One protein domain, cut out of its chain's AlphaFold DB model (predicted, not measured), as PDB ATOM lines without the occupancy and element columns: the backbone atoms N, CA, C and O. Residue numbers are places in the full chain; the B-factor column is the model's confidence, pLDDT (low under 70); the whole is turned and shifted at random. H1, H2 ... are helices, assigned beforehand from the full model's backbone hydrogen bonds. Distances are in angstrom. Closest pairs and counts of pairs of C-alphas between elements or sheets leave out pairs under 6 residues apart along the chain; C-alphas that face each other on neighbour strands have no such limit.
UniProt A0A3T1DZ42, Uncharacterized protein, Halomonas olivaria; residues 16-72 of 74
ATOM      1  N   HIS A  16      90.623-112.166 -27.697       90.31
ATOM      2  CA  HIS A  16      89.953-111.854 -28.966       90.31
ATOM      3  C   HIS A  16      89.936-110.349 -29.295       90.31
ATOM      4  O   HIS A  16      89.913-109.977 -30.462       90.31
ATOM      5  N   ILE A  17      89.952-109.466 -28.287       91.56
ATOM      6  CA  ILE A  17      90.043-108.013 -28.509       91.56
ATOM      7  C   ILE A  17      91.466-107.638 -28.932       91.56
ATOM      8  O   ILE A  17      91.635-106.809 -29.825       91.56
ATOM      9  N   LEU A  18      92.478-108.259 -28.315       86.56
ATOM     10  CA  LEU A  18      93.884-108.068 -28.681       86.56
ATOM     11  C   LEU A  18      94.123-108.474 -30.139       86.56
ATOM     12  O   LEU A  18      94.691-107.702 -30.904       86.56
ATOM     13  N   GLU A  19      93.621-109.646 -30.530       88.50
ATOM     14  CA  GLU A  19      93.757-110.193 -31.884       88.50
ATOM     15  C   GLU A  19      93.078-109.307 -32.935       88.50
ATOM     16  O   GLU A  19      93.680-109.001 -33.960       88.50
ATOM     17  N   VAL A  20      91.854-108.832 -32.667       92.94
ATOM     18  CA  VAL A  20      91.130-107.928 -33.581       92.94
ATOM     19  C   VAL A  20      91.892-106.622 -33.793       92.94
ATOM     20  O   VAL A  20      91.950-106.115 -34.913       92.94
ATOM     21  N   LEU A  21      92.477-106.061 -32.733       90.19
ATOM     22  CA  LEU A  21      93.248-104.827 -32.842       90.19
ATOM     23  C   LEU A  21      94.565-105.057 -33.585       90.19
ATOM     24  O   LEU A  21      94.888-104.274 -34.474       90.19
ATOM     25  N   ALA A  22      95.286-106.137 -33.278       88.38
ATOM     26  CA  ALA A  22      96.510-106.498 -33.990       88.38
ATOM     27  C   ALA A  22      96.255-106.670 -35.499       88.38
ATOM     28  O   ALA A  22      96.983-106.102 -36.309       88.38
ATOM     29  N   ASP A  23      95.178-107.366 -35.874       91.31
ATOM     30  CA  ASP A  23      94.768-107.551 -37.272       91.31
ATOM     31  C   ASP A  23      94.392-106.221 -37.952       91.31
ATOM     32  O   ASP A  23      94.787-105.963 -39.090       91.31
ATOM     33  N   ALA A  24      93.685-105.329 -37.252       92.50
ATOM     34  CA  ALA A  24      93.345-104.009 -37.782       92.50
ATOM     35  C   ALA A  24      94.592-103.151 -38.063       92.50
ATOM     36  O   ALA A  24      94.665-102.501 -39.108       92.50
ATOM     37  N   TYR A  25      95.582-103.166 -37.163       90.31
ATOM     38  CA  TYR A  25      96.853-102.470 -37.373       90.31
ATOM     39  C   TYR A  25      97.663-103.089 -38.514       90.31
ATOM     40  O   TYR A  25      98.160-102.348 -39.362       90.31
ATOM     41  N   ALA A  26      97.746-104.420 -38.582       90.38
ATOM     42  CA  ALA A  26      98.426-105.115 -39.672       90.38
ATOM     43  C   ALA A  26      97.841-104.713 -41.035       90.38
ATOM     44  O   ALA A  26      98.575-104.277 -41.919       90.38
ATOM     45  N   LYS A  27      96.508-104.738 -41.164       93.69
ATOM     46  CA  LYS A  27      95.798-104.317 -42.382       93.69
ATOM     47  C   LYS A  27      96.005-102.849 -42.721       93.69
ATOM     48  O   LYS A  27      96.175-102.512 -43.887       93.69
ATOM     49  N   ALA A  28      96.011-101.960 -41.728       91.81
ATOM     50  CA  ALA A  28      96.275-100.544 -41.971       91.81
ATOM     51  C   ALA A  28      97.675-100.322 -42.572       91.81
ATOM     52  O   ALA A  28      97.864 -99.427 -43.388       91.81
ATOM     53  N   LEU A  29      98.649-101.157 -42.206       91.12
ATOM     54  CA  LEU A  29     100.009-101.094 -42.737       91.12
ATOM     55  C   LEU A  29     100.172-101.771 -44.107       91.12
ATOM     56  O   LEU A  29     101.214-101.609 -44.738       91.12
ATOM     57  N   GLU A  30      99.164-102.485 -44.611       93.00
ATOM     58  CA  GLU A  30      99.144-102.934 -46.009       93.00
ATOM     59  C   GLU A  30      98.904-101.759 -46.976       93.00
ATOM     60  O   GLU A  30      99.338-101.811 -48.130       93.00
ATOM     61  N   ASP A  31      98.275-100.675 -46.505       94.75
ATOM     62  CA  ASP A  31      98.051 -99.459 -47.283       94.75
ATOM     63  C   ASP A  31      99.376 -98.707 -47.515       94.75
ATOM     64  O   ASP A  31     100.022 -98.181 -46.601       94.75
ATOM     65  N   GLU A  32      99.793 -98.644 -48.779       92.75
ATOM     66  CA  GLU A  32     101.017 -97.963 -49.203       92.75
ATOM     67  C   GLU A  32     101.000 -96.462 -48.892       92.75
ATOM     68  O   GLU A  32     102.040 -95.898 -48.554       92.75
ATOM     69  N   SER A  33      99.834 -95.813 -48.935       93.75
ATOM     70  CA  SER A  33      99.718 -94.399 -48.579       93.75
ATOM     71  C   SER A  33      99.986 -94.176 -47.091       93.75
ATOM     72  O   SER A  33     100.652 -93.208 -46.728       93.75
ATOM     73  N   ILE A  34      99.543 -95.100 -46.232       92.75
ATOM     74  CA  ILE A  34      99.796 -95.044 -44.790       92.75
ATOM     75  C   ILE A  34     101.285 -95.266 -44.517       92.75
ATOM     76  O   ILE A  34     101.904 -94.437 -43.847       92.75
ATOM     77  N   ARG A  35     101.890 -96.317 -45.089       91.62
ATOM     78  CA  ARG A  35     103.333 -96.582 -44.936       91.62
ATOM     79  C   ARG A  35     104.194 -95.426 -45.430       91.62
ATOM     80  O   ARG A  35     105.075 -94.972 -44.708       91.62
ATOM     81  N   SER A  36     103.892 -94.898 -46.615       92.25
ATOM     82  CA  SER A  36     104.654 -93.803 -47.215       92.25
ATOM     83  C   SER A  36     104.629 -92.542 -46.355       92.25
ATOM     84  O   SER A  36     105.643 -91.856 -46.243       92.25
ATOM     85  N   ARG A  37     103.508 -92.245 -45.690       93.75
ATOM     86  CA  ARG A  37     103.448 -91.127 -44.740       93.75
ATOM     87  C   ARG A  37     104.295 -91.390 -43.499       93.75
ATOM     88  O   ARG A  37     105.052 -90.515 -43.090       93.75
ATOM     89  N   ILE A  38     104.229 -92.595 -42.932       90.06
ATOM     90  CA  ILE A  38     105.063 -92.977 -41.781       90.06
ATOM     91  C   ILE A  38     106.553 -92.815 -42.112       90.06
ATOM     92  O   ILE A  38     107.286 -92.192 -41.344       90.06
ATOM     93  N   GLU A  39     106.972 -93.299 -43.278       91.00
ATOM     94  CA  GLU A  39     108.376 -93.319 -43.690       91.00
ATOM     95  C   GLU A  39     108.890 -91.967 -44.181       91.00
ATOM     96  O   GLU A  39     109.943 -91.506 -43.744       91.00
ATOM     97  N   ASN A  40     108.144 -91.299 -45.059       90.38
ATOM     98  CA  ASN A  40     108.641 -90.131 -45.785       90.38
ATOM     99  C   ASN A  40     108.165 -88.798 -45.197       90.38
ATOM    100  O   ASN A  40     108.878 -87.802 -45.306       90.38
ATOM    101  N   GLU A  41     106.973 -88.754 -44.595       91.56
ATOM    102  CA  GLU A  41     106.433 -87.531 -43.978       91.56
ATOM    103  C   GLU A  41     106.898 -87.402 -42.523       91.56
ATOM    104  O   GLU A  41     107.303 -86.322 -42.097       91.56
ATOM    105  N   PHE A  42     106.884 -88.508 -41.771       87.88
ATOM    106  CA  PHE A  42     107.242 -88.515 -40.350       87.88
ATOM    107  C   PHE A  42     108.662 -89.015 -40.063       87.88
ATOM    108  O   PHE A  42     109.139 -88.855 -38.939       87.88
ATOM    109  N   GLY A  43     109.361 -89.582 -41.055       86.06
ATOM    110  CA  GLY A  43     110.736 -90.066 -40.890       86.06
ATOM    111  C   GLY A  43     110.857 -91.257 -39.934       86.06
ATOM    112  O   GLY A  43     111.898 -91.427 -39.299       86.06
ATOM    113  N   SER A  44     109.789 -92.044 -39.788       86.81
ATOM    114  CA  SER A  44     109.726 -93.216 -38.912       86.81
ATOM    115  C   SER A  44     109.787 -94.512 -39.722       86.81
ATOM    116  O   SER A  44     109.556 -94.515 -40.922       86.81
ATOM    117  N   VAL A  45     110.099 -95.639 -39.086       84.88
ATOM    118  CA  VAL A  45     110.154 -96.944 -39.763       84.88
ATOM    119  C   VAL A  45     108.956 -97.778 -39.342       84.88
ATOM    120  O   VAL A  45     108.697 -97.945 -38.150       84.88
ATOM    121  N   VAL A  46     108.240 -98.334 -40.320       84.19
ATOM    122  CA  VAL A  46     107.163 -99.286 -40.048       84.19
ATOM    123  C   VAL A  46     107.777-100.617 -39.626       84.19
ATOM    124  O   VAL A  46     108.362-101.332 -40.435       84.19
ATOM    125  N   HIS A  47     107.623-100.960 -38.351       84.44
ATOM    126  CA  HIS A  47     108.000-102.262 -37.813       84.44
ATOM    127  C   HIS A  47     106.854-102.792 -36.957       84.44
ATOM    128  O   HIS A  47     106.732-102.472 -35.775       84.44
ATOM    129  N   PHE A  48     105.966-103.549 -37.595       85.81
ATOM    130  CA  PHE A  48     104.857-104.197 -36.916       85.81
ATOM    131  C   PHE A  48     105.317-105.529 -36.338       85.81
ATOM    132  O   PHE A  48     105.838-106.365 -37.071       85.81
ATOM    133  N   LEU A  49     105.082-105.714 -35.043       84.75
ATOM    134  CA  LEU A  49     105.317-106.971 -34.348       84.75
ATOM    135  C   LEU A  49     103.970-107.517 -33.854       84.75
ATOM    136  O   LEU A  49     103.256-106.803 -33.139       84.75
ATOM    137  N   PRO A  50     103.608-108.760 -34.217       82.56
ATOM    138  CA  PRO A  50     102.515-109.494 -33.589       82.56
ATOM    139  C   PRO A  50     102.669-109.565 -32.062       82.56
ATOM    140  O   PRO A  50     103.753-109.367 -31.524       82.56
ATOM    141  N   THR A  51     101.580-109.835 -31.336       79.75
ATOM    142  CA  THR A  51     101.556-109.753 -29.862       79.75
ATOM    143  C   THR A  51     102.619-110.615 -29.173       79.75
ATOM    144  O   THR A  51     103.227-110.170 -28.202       79.75
ATOM    145  N   ASP A  52     102.847-111.832 -29.655       83.56
ATOM    146  CA  ASP A  52     103.857-112.762 -29.148       83.56
ATOM    147  C   ASP A  52     105.286-112.298 -29.456       83.56
ATOM    148  O   ASP A  52     106.134-112.272 -28.563       83.56
ATOM    149  N   GLU A  53     105.541-111.854 -30.686       85.06
ATOM    150  CA  GLU A  53     106.840-111.302 -31.087       85.06
ATOM    151  C   GLU A  53     107.159-109.990 -30.355       85.06
ATOM    152  O   GLU A  53     108.298-109.754 -29.950       85.06
ATOM    153  N   TYR A  54     106.151-109.145 -30.128       84.38
ATOM    154  CA  TYR A  54     106.303-107.899 -29.386       84.38
ATOM    155  C   TYR A  54     106.609-108.160 -27.909       84.38
ATOM    156  O   TYR A  54     107.457-107.481 -27.332       84.38
ATOM    157  N   GLN A  55     105.978-109.171 -27.302       83.50
ATOM    158  CA  GLN A  55     106.303-109.583 -25.936       83.50
ATOM    159  C   GLN A  55     107.758-110.053 -25.833       83.50
ATOM    160  O   GLN A  55     108.476-109.605 -24.941       83.50
ATOM    161  N   LEU A  56     108.219-110.884 -26.774       87.50
ATOM    162  CA  LEU A  56     109.613-111.330 -26.807       87.50
ATOM    163  C   LEU A  56     110.583-110.148 -26.960       87.50
ATOM    164  O   LEU A  56     111.575-110.062 -26.240       87.50
ATOM    165  N   PHE A  57     110.271-109.201 -27.848       87.00
ATOM    166  CA  PHE A  57     111.062-107.985 -28.037       87.00
ATOM    167  C   PHE A  57     111.188-107.153 -26.751       87.00
ATOM    168  O   PHE A  57     112.253-106.583 -26.491       87.00
ATOM    169  N   LEU A  58     110.116-107.060 -25.956       86.56
ATOM    170  CA  LEU A  58     110.134-106.360 -24.671       86.56
ATOM    171  C   LEU A  58     111.033-107.072 -23.658       86.56
ATOM    172  O   LEU A  58     111.865-106.408 -23.042       86.56
ATOM    173  N   ASP A  59     110.920-108.395 -23.539       88.38
ATOM    174  CA  ASP A  59     111.725-109.194 -22.608       88.38
ATOM    175  C   ASP A  59     113.230-109.099 -22.952       88.38
ATOM    176  O   ASP A  59     114.086-108.921 -22.079       88.38
ATOM    177  N   GLU A  60     113.571-109.148 -24.245       89.38
ATOM    178  CA  GLU A  60     114.947-108.988 -24.725       89.38
ATOM    179  C   GLU A  60     115.494-107.575 -24.485       89.38
ATOM    180  O   GLU A  60     116.650-107.417 -24.072       89.38
ATOM    181  N   ASN A  61     114.677-106.541 -24.718       87.69
ATOM    182  CA  ASN A  61     115.066-105.162 -24.432       87.69
ATOM    183  C   ASN A  61     115.253-104.926 -22.941       87.69
ATOM    184  O   ASN A  61     116.232-104.290 -22.563       87.69
ATOM    185  N   GLU A  62     114.364-105.445 -22.095       88.06
ATOM    186  CA  GLU A  62     114.508-105.364 -20.643       88.06
ATOM    187  C   GLU A  62     115.834-105.998 -20.209       88.06
ATOM    188  O   GLU A  62     116.632-105.357 -19.523       88.06
ATOM    189  N   ALA A  63     116.145-107.206 -20.687       89.31
ATOM    190  CA  ALA A  63     117.404-107.876 -20.374       89.31
ATOM    191  C   ALA A  63     118.639-107.116 -20.895       89.31
ATOM    192  O   ALA A  63     119.702-107.129 -20.267       89.31
ATOM    193  N   ALA A  64     118.548-106.467 -22.059       87.00
ATOM    194  CA  ALA A  64     119.625-105.639 -22.597       87.00
ATOM    195  C   ALA A  64     119.817-104.347 -21.789       87.00
ATOM    196  O   ALA A  64     120.955-103.986 -21.481       87.00
ATOM    197  N   LEU A  65     118.724-103.678 -21.420       87.38
ATOM    198  CA  LEU A  65     118.740-102.442 -20.644       87.38
ATOM    199  C   LEU A  65     119.219-102.678 -19.214       87.38
ATOM    200  O   LEU A  65     120.049-101.910 -18.739       87.38
ATOM    201  N   THR A  66     118.782-103.754 -18.560       88.06
ATOM    202  CA  THR A  66     119.273-104.143 -17.230       88.06
ATOM    203  C   THR A  66     120.779-104.386 -17.258       88.06
ATOM    204  O   THR A  66     121.504-103.783 -16.473       88.06
ATOM    205  N   ARG A  67     121.286-105.159 -18.231       86.88
ATOM    206  CA  ARG A  67     122.738-105.362 -18.395       86.88
ATOM    207  C   ARG A  67     123.483-104.058 -18.654       86.88
ATOM    208  O   ARG A  67     124.588-103.875 -18.154       86.88
ATOM    209  N   ALA A  68     122.925-103.164 -19.467       85.75
ATOM    210  CA  ALA A  68     123.539-101.867 -19.719       85.75
ATOM    211  C   ALA A  68     123.592-101.026 -18.436       85.75
ATOM    212  O   ALA A  68     124.636-100.457 -18.143       85.75
ATOM    213  N   ALA A  69     122.509-100.999 -17.655       85.62
ATOM    214  CA  ALA A  69     122.422-100.269 -16.396       85.62
ATOM    215  C   ALA A  69     123.391-100.803 -15.330       85.62
ATOM    216  O   ALA A  69     124.037-100.013 -14.655       85.62
ATOM    217  N   GLU A  70     123.546-102.124 -15.216       86.31
ATOM    218  CA  GLU A  70     124.499-102.761 -14.293       86.31
ATOM    219  C   GLU A  70     125.968-102.445 -14.621       86.31
ATOM    220  O   GLU A  70     126.815-102.497 -13.737       86.31
ATOM    221  N   ASN A  71     126.274-102.108 -15.880       78.31
ATOM    222  CA  ASN A  71     127.620-101.730 -16.325       78.31
ATOM    223  C   ASN A  71     127.880-100.213 -16.264       78.31
ATOM    224  O   ASN A  71     128.956 -99.762 -16.662       78.31
ATOM    225  N   ILE A  72     126.909 -99.418 -15.805       73.94
ATOM    226  CA  ILE A  72     127.106 -97.992 -15.538       73.94
ATOM    227  C   ILE A  72     127.552 -97.860 -14.076       73.94
ATOM    228  O   ILE A  72     126.726 -97.792 -13.168       73.94
TER     229      ILE A  72
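This is residues 16 to 72 of the 74 residues of an uncharacterized protein of Halomonas olivaria (UniProt A0A3T1DZ42). H1 and H2 meet near their ends in an L, the stretch of residues 42 to 50 folds back toward H1, and the long H3 leads away from there as an arm, with residues 58 to 72 sticking out free. The 57 printed residues hold three named helices, H1, H2 and H3 in that order, and no named strand: all helix. The whole is flat, 43 by 33 by 12 A, and only just loose, close to extended, with a radius of gyration of the C-alphas of 15.3 A.

H1, residues 16 to 30, and H2, residues 32 to 41, are close but not clearly touching, about perpendicular at 75 degrees; their closest C-alphas, of Leu 29 and Arg 35, are 6.0 A apart. H3, residues 51 to 70, is close to H1 but not clearly touching, about perpendicular at 88 degrees; their closest C-alphas, of Ala 22 and Thr 51, are 7.3 A apart. H2 and H3 are apart. In H1, H2 and H3 every O i to N i+4 pair is within hydrogen-bond range.

H1 runs 21.3 A from C-alpha 16 at (89.953, -111.854, -28.966), H2 12.9 A, and H3 28.6 A to C-alpha 70 at (124.499, -102.761, -14.293).

The farthest C-alphas, of Ser 33 and Asn 71, are 43.3 A apart. The printed part has no cut, no link is long, and no printed residue is under 70 in pLDDT.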